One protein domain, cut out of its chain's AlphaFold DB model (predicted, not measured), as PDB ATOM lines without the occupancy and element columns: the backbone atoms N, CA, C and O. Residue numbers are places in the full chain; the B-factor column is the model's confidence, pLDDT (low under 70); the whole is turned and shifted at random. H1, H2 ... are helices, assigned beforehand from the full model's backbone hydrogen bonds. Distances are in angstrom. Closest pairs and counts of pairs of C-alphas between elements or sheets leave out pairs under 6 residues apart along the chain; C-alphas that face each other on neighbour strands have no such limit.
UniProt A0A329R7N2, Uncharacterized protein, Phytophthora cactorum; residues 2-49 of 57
ATOM      1  N   GLU A   2     239.576 -85.635 299.351       49.91
ATOM      2  CA  GLU A   2     238.593 -84.562 299.116       49.91
ATOM      3  C   GLU A   2     239.098 -83.171 299.526       49.91
ATOM      4  O   GLU A   2     239.043 -82.271 298.700       49.91
ATOM      5  N   ALA A   3     239.718 -83.043 300.706       54.12
ATOM      6  CA  ALA A   3     240.279 -81.776 301.192       54.12
ATOM      7  C   ALA A   3     241.315 -81.145 300.232       54.12
ATOM      8  O   ALA A   3     241.243 -79.961 299.929       54.12
ATOM      9  N   TYR A   4     242.206 -81.955 299.652       53.09
ATOM     10  CA  TYR A   4     243.246 -81.488 298.722       53.09
ATOM     11  C   TYR A   4     242.717 -80.960 297.379       53.09
ATOM     12  O   TYR A   4     243.436 -80.268 296.670       53.09
ATOM     13  N   LEU A   5     241.485 -81.315 297.002       53.12
ATOM     14  CA  LEU A   5     240.861 -80.851 295.758       53.12
ATOM     15  C   LEU A   5     240.030 -79.579 295.965       53.12
ATOM     16  O   LEU A   5     239.625 -78.962 294.984       53.12
ATOM     17  N   GLU A   6     239.749 -79.214 297.216       57.25
ATOM     18  CA  GLU A   6     238.936 -78.049 297.577       57.25
ATOM     19  C   GLU A   6     239.796 -76.879 298.077       57.25
ATOM     20  O   GLU A   6     239.419 -75.730 297.862       57.25
ATOM     21  N   GLU A   7     240.958 -77.157 298.680       54.69
ATOM     22  CA  GLU A   7     241.838 -76.140 299.278       54.69
ATOM     23  C   GLU A   7     242.773 -75.460 298.253       54.69
ATOM     24  O   GLU A   7     243.030 -74.265 298.371       54.69
ATOM     25  N   ASP A   8     243.181 -76.158 297.181       53.25
ATOM     26  CA  ASP A   8     244.125 -75.634 296.178       53.25
ATOM     27  C   ASP A   8     243.762 -76.025 294.730       53.25
ATOM     28  O   ASP A   8     244.385 -76.868 294.081       53.25
ATOM     29  N   CYS A   9     242.775 -75.331 294.154       58.22
ATOM     30  CA  CYS A   9     242.480 -75.378 292.708       58.22
ATOM     31  C   CYS A   9     243.578 -74.735 291.825       58.22
ATOM     32  O   CYS A   9     243.372 -74.526 290.629       58.22
ATOM     33  N   THR A  10     244.723 -74.376 292.408       62.69
ATOM     34  CA  THR A  10     245.890 -73.768 291.750       62.69
ATOM     35  C   THR A  10     246.909 -74.813 291.286       62.69
ATOM     36  O   THR A  10     247.741 -74.522 290.425       62.69
ATOM     37  N   LEU A  11     246.841 -76.031 291.832       68.00
ATOM     38  CA  LEU A  11     247.804 -77.092 291.567       68.00
ATOM     39  C   LEU A  11     247.508 -77.818 290.255       68.00
ATOM     40  O   LEU A  11     246.373 -78.164 289.922       68.00
ATOM     41  N   THR A  12     248.572 -78.098 289.508       76.19
ATOM     42  CA  THR A  12     248.488 -78.900 288.285       76.19
ATOM     43  C   THR A  12     248.240 -80.378 288.602       76.19
ATOM     44  O   THR A  12     248.539 -80.867 289.690       76.19
ATOM     45  N   LEU A  13     247.737 -81.139 287.622       76.69
ATOM     46  CA  LEU A  13     247.473 -82.577 287.777       76.69
ATOM     47  C   LEU A  13     248.707 -83.386 288.206       76.69
ATOM     48  O   LEU A  13     248.551 -84.370 288.919       76.69
ATOM     49  N   SER A  14     249.911 -82.981 287.784       78.50
ATOM     50  CA  SER A  14     251.158 -83.615 288.237       78.50
ATOM     51  C   SER A  14     251.372 -83.377 289.725       78.50
ATOM     52  O   SER A  14     251.528 -84.328 290.477       78.50
ATOM     53  N   GLN A  15     251.263 -82.122 290.162       79.31
ATOM     54  CA  GLN A  15     251.445 -81.757 291.564       79.31
ATOM     55  C   GLN A  15     250.406 -82.419 292.472       79.31
ATOM     56  O   GLN A  15     250.731 -82.808 293.585       79.31
ATOM     57  N   LEU A  16     249.171 -82.608 291.997       78.25
ATOM     58  CA  LEU A  16     248.154 -83.377 292.719       78.25
ATOM     59  C   LEU A  16     248.525 -84.859 292.859       78.25
ATOM     60  O   LEU A  16     248.258 -85.452 293.901       78.25
ATOM     61  N   VAL A  17     249.126 -85.468 291.833       81.38
ATOM     62  CA  VAL A  17     249.625 -86.850 291.918       81.38
ATOM     63  C   VAL A  17     250.767 -86.944 292.928       81.38
ATOM     64  O   VAL A  17     250.740 -87.845 293.764       81.38
ATOM     65  N   ASP A  18     251.717 -86.012 292.876       83.25
ATOM     66  CA  ASP A  18     252.863 -85.971 293.788       83.25
ATOM     67  C   ASP A  18     252.402 -85.764 295.241       83.25
ATOM     68  O   ASP A  18     252.735 -86.572 296.102       83.25
ATOM     69  N   ASN A  19     251.500 -84.811 295.505       79.06
ATOM     70  CA  ASN A  19     250.941 -84.587 296.847       79.06
ATOM     71  C   ASN A  19     250.170 -85.801 297.384       79.06
ATOM     72  O   ASN A  19     250.227 -86.127 298.573       79.06
ATOM     73  N   VAL A  20     249.400 -86.481 296.530       77.56
ATOM     74  CA  VAL A  20     248.693 -87.702 296.937       77.56
ATOM     75  C   VAL A  20     249.693 -88.817 297.233       77.56
ATOM     76  O   VAL A  20     249.509 -89.545 298.210       77.56
ATOM     77  N   PHE A  21     250.765 -88.935 296.452       82.06
ATOM     78  CA  PHE A  21     251.831 -89.892 296.723       82.06
ATOM     79  C   PHE A  21     252.552 -89.584 298.041       82.06
ATOM     80  O   PHE A  21     252.723 -90.488 298.850       82.06
ATOM     81  N   GLU A  22     252.896 -88.328 298.313       82.06
ATOM     82  CA  GLU A  22     253.557 -87.926 299.560       82.06
ATOM     83  C   GLU A  22     252.663 -88.134 300.792       82.06
ATOM     84  O   GLU A  22     253.126 -88.607 301.826       82.06
ATOM     85  N   SER A  23     251.365 -87.843 300.680       79.19
ATOM     86  CA  SER A  23     250.425 -87.949 301.807       79.19
ATOM     87  C   SER A  23     249.890 -89.361 302.061       79.19
ATOM     88  O   SER A  23     249.497 -89.667 303.186       79.19
ATOM     89  N   SER A  24     249.831 -90.223 301.040       76.00
ATOM     90  CA  SER A  24     249.209 -91.555 301.146       76.00
ATOM     91  C   SER A  24     250.117 -92.722 300.754       76.00
ATOM     92  O   SER A  24     249.745 -93.874 300.969       76.00
ATOM     93  N   GLY A  25     251.283 -92.460 300.159       79.31
ATOM     94  CA  GLY A  25     252.179 -93.471 299.585       79.31
ATOM     95  C   GLY A  25     251.655 -94.120 298.296       79.31
ATOM     96  O   GLY A  25     252.319 -94.985 297.723       79.31
ATOM     97  N   VAL A  26     250.465 -93.735 297.822       78.44
ATOM     98  CA  VAL A  26     249.814 -94.350 296.661       78.44
ATOM     99  C   VAL A  26     250.179 -93.597 295.389       78.44
ATOM    100  O   VAL A  26     249.826 -92.434 295.209       78.44
ATOM    101  N   LYS A  27     250.853 -94.287 294.460       77.75
ATOM    102  CA  LYS A  27     251.195 -93.731 293.148       77.75
ATOM    103  C   LYS A  27     249.989 -93.814 292.214       77.75
ATOM    104  O   LYS A  27     249.642 -94.892 291.736       77.75
ATOM    105  N   LEU A  28     249.360 -92.675 291.948       77.50
ATOM    106  CA  LEU A  28     248.251 -92.569 291.001       77.50
ATOM    107  C   LEU A  28     248.733 -92.087 289.633       77.50
ATOM    108  O   LEU A  28     249.734 -91.387 289.512       77.50
ATOM    109  N   SER A  29     248.001 -92.443 288.580       82.31
ATOM    110  CA  SER A  29     248.194 -91.821 287.272       82.31
ATOM    111  C   SER A  29     247.454 -90.489 287.206       82.31
ATOM    112  O   SER A  29     246.369 -90.334 287.773       82.31
ATOM    113  N   THR A  30     247.982 -89.553 286.420       80.12
ATOM    114  CA  THR A  30     247.319 -88.272 286.131       80.12
ATOM    115  C   THR A  30     245.906 -88.471 285.580       80.12
ATOM    116  O   THR A  30     245.000 -87.743 285.959       80.12
ATOM    117  N   SER A  31     245.678 -89.514 284.774       81.00
ATOM    118  CA  SER A  31     244.344 -89.883 284.271       81.00
ATOM    119  C   SER A  31     243.343 -90.210 285.394       81.00
ATOM    120  O   SER A  31     242.195 -89.769 285.354       81.00
ATOM    121  N   THR A  32     243.779 -90.912 286.447       81.56
ATOM    122  CA  THR A  32     242.943 -91.238 287.616       81.56
ATOM    123  C   THR A  32     242.560 -89.980 288.392       81.56
ATOM    124  O   THR A  32     241.401 -89.818 288.781       81.56
ATOM    125  N   VAL A  33     243.516 -89.065 288.578       79.75
ATOM    126  CA  VAL A  33     243.275 -87.770 289.229       79.75
ATOM    127  C   VAL A  33     242.326 -86.914 288.389       79.75
ATOM    128  O   VAL A  33     241.340 -86.408 288.923       79.75
ATOM    129  N   SER A  34     242.535 -86.839 287.071       78.50
ATOM    130  CA  SER A  34     241.644 -86.142 286.135       78.50
ATOM    131  C   SER A  34     240.221 -86.685 286.164       78.50
ATOM    132  O   SER A  34     239.274 -85.905 286.225       78.50
ATOM    133  N   ALA A  35     240.042 -88.008 286.161       81.12
ATOM    134  CA  ALA A  35     238.721 -88.629 286.219       81.12
ATOM    135  C   ALA A  35     237.996 -88.303 287.534       81.12
ATOM    136  O   ALA A  35     236.803 -87.986 287.535       81.12
ATOM    137  N   LYS A  36     238.722 -88.320 288.661       80.00
ATOM    138  CA  LYS A  36     238.160 -87.976 289.973       80.00
ATOM    139  C   LYS A  36     237.809 -86.490 290.074       80.00
ATOM    140  O   LYS A  36     236.737 -86.160 290.581       80.00
ATOM    141  N   LEU A  37     238.669 -85.611 289.558       75.88
ATOM    142  CA  LEU A  37     238.432 -84.168 289.501       75.88
ATOM    143  C   LEU A  37     237.237 -83.840 288.596       75.88
ATOM    144  O   LEU A  37     236.355 -83.088 289.000       75.88
ATOM    145  N   ALA A  38     237.152 -84.456 287.413       74.25
ATOM    146  CA  ALA A  38     236.020 -84.302 286.502       74.25
ATOM    147  C   ALA A  38     234.705 -84.747 287.156       74.25
ATOM    148  O   ALA A  38     233.710 -84.029 287.080       74.25
ATOM    149  N   SER A  39     234.707 -85.883 287.860       72.06
ATOM    150  CA  SER A  39     233.544 -86.353 288.620       72.06
ATOM    151  C   SER A  39     233.123 -85.347 289.697       72.06
ATOM    152  O   SER A  39     231.950 -84.988 289.745       72.06
ATOM    153  N   LYS A  40     234.064 -84.801 290.484       70.06
ATOM    154  CA  LYS A  40     233.774 -83.747 291.477       70.06
ATOM    155  C   LYS A  40     233.236 -82.463 290.837       70.06
ATOM    156  O   LYS A  40     232.262 -81.910 291.336       70.06
ATOM    157  N   LEU A  41     233.807 -82.004 289.721       66.50
ATOM    158  CA  LEU A  41     233.324 -80.823 288.991       66.50
ATOM    159  C   LEU A  41     231.907 -81.027 288.438       66.50
ATOM    160  O   LEU A  41     231.086 -80.110 288.491       66.50
ATOM    161  N   ILE A  42     231.602 -82.223 287.931       64.38
ATOM    162  CA  ILE A  42     230.249 -82.599 287.499       64.38
ATOM    163  C   ILE A  42     229.294 -82.587 288.697       64.38
ATOM    164  O   ILE A  42     228.225 -81.984 288.606       64.38
ATOM    165  N   THR A  43     229.685 -83.172 289.831       58.28
ATOM    166  CA  THR A  43     228.894 -83.159 291.070       58.28
ATOM    167  C   THR A  43     228.641 -81.734 291.566       58.28
ATOM    168  O   THR A  43     227.498 -81.394 291.852       58.28
ATOM    169  N   LEU A  44     229.645 -80.851 291.573       57.31
ATOM    170  CA  LEU A  44     229.464 -79.437 291.925       57.31
ATOM    171  C   LEU A  44     228.510 -78.716 290.965       57.31
ATOM    172  O   LEU A  44     227.674 -77.935 291.414       57.31
ATOM    173  N   LYS A  45     228.575 -78.991 289.655       57.12
ATOM    174  CA  LYS A  45     227.601 -78.456 288.685       57.12
ATOM    175  C   LYS A  45     226.183 -78.969 288.936       57.12
ATOM    176  O   LYS A  45     225.237 -78.214 288.738       57.12
ATOM    177  N   GLN A  46     226.021 -80.222 289.363       53.88
ATOM    178  CA  GLN A  46     224.710 -80.773 289.715       53.88
ATOM    179  C   GLN A  46     224.163 -80.183 291.016       53.88
ATOM    180  O   GLN A  46     222.978 -79.874 291.070       53.88
ATOM    181  N   ILE A  47     225.014 -79.954 292.018       56.53
ATOM    182  CA  ILE A  47     224.627 -79.301 293.279       56.53
ATOM    183  C   ILE A  47     224.307 -77.814 293.054       56.53
ATOM    184  O   ILE A  47     223.411 -77.274 293.693       56.53
ATOM    185  N   ARG A  48     224.995 -77.148 292.114       57.44
ATOM    186  CA  ARG A  48     224.713 -75.758 291.713       57.44
ATOM    187  C   ARG A  48     223.529 -75.597 290.757       57.44
ATOM    188  O   ARG A  48     223.252 -74.463 290.366       57.44
ATOM    189  N   LYS A  49     222.814 -76.663 290.373       54.28
ATOM    190  CA  LYS A  49     221.468 -76.467 289.822       54.28
ATOM    191  C   LYS A  49     220.632 -75.853 290.937       54.28
ATOM    192  O   LYS A  49     220.349 -76.518 291.927       54.28
TER     193      LYS A  49
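This is residues 2 to 49 of the 57 residues of an uncharacterized protein of Phytophthora cactorum (UniProt A0A329R7N2). Two helices, H2 and the longer H3, meet near their first residues as an L, with the short H1 near both arms; residues 41 to 49 stick out. The printed part has 48 residues with three named helices, in order H1, H2, H3, and no named strand: all helix. It is only just compact, close to loose, with a radius of gyration of the C-alphas of 11.3 A, and elongated, spanning 36 by 20 by 16 A.

Find C-alpha 3 at (240.279, -81.776, 301.192), where H1, residues 3 to 7, begins its 6.2 A. H2, residues 13 to 24, runs 16.2 A. H3, residues 30 to 47, runs 25.4 A to C-alpha 47 at (224.627, -79.301, 293.279).

H1 is close to but not clearly touching H2; their closest C-alphas, of Tyr 4 and Leu 16, are 8.0 A apart. It stands likewise to H3, with Leu 5 and Leu 37 closest at 7.5 A. H2, with residues 13 to 17 alone, touches residues 30 to 34 of H3; the closest C-alphas, of Leu 13 and Thr 30, are 5.9 A apart. Their lines are about perpendicular, at 83 degrees. In H1, H2 and H3 every O i to N i+4 pair is within hydrogen-bond range.

The farthest C-alphas, of Gly 25 and Lys 49, are 36.4 A apart. The printed part has no cut, and both links are tight. Look at residues 2 to 11 and 41 to 49 for pLDDT under 70.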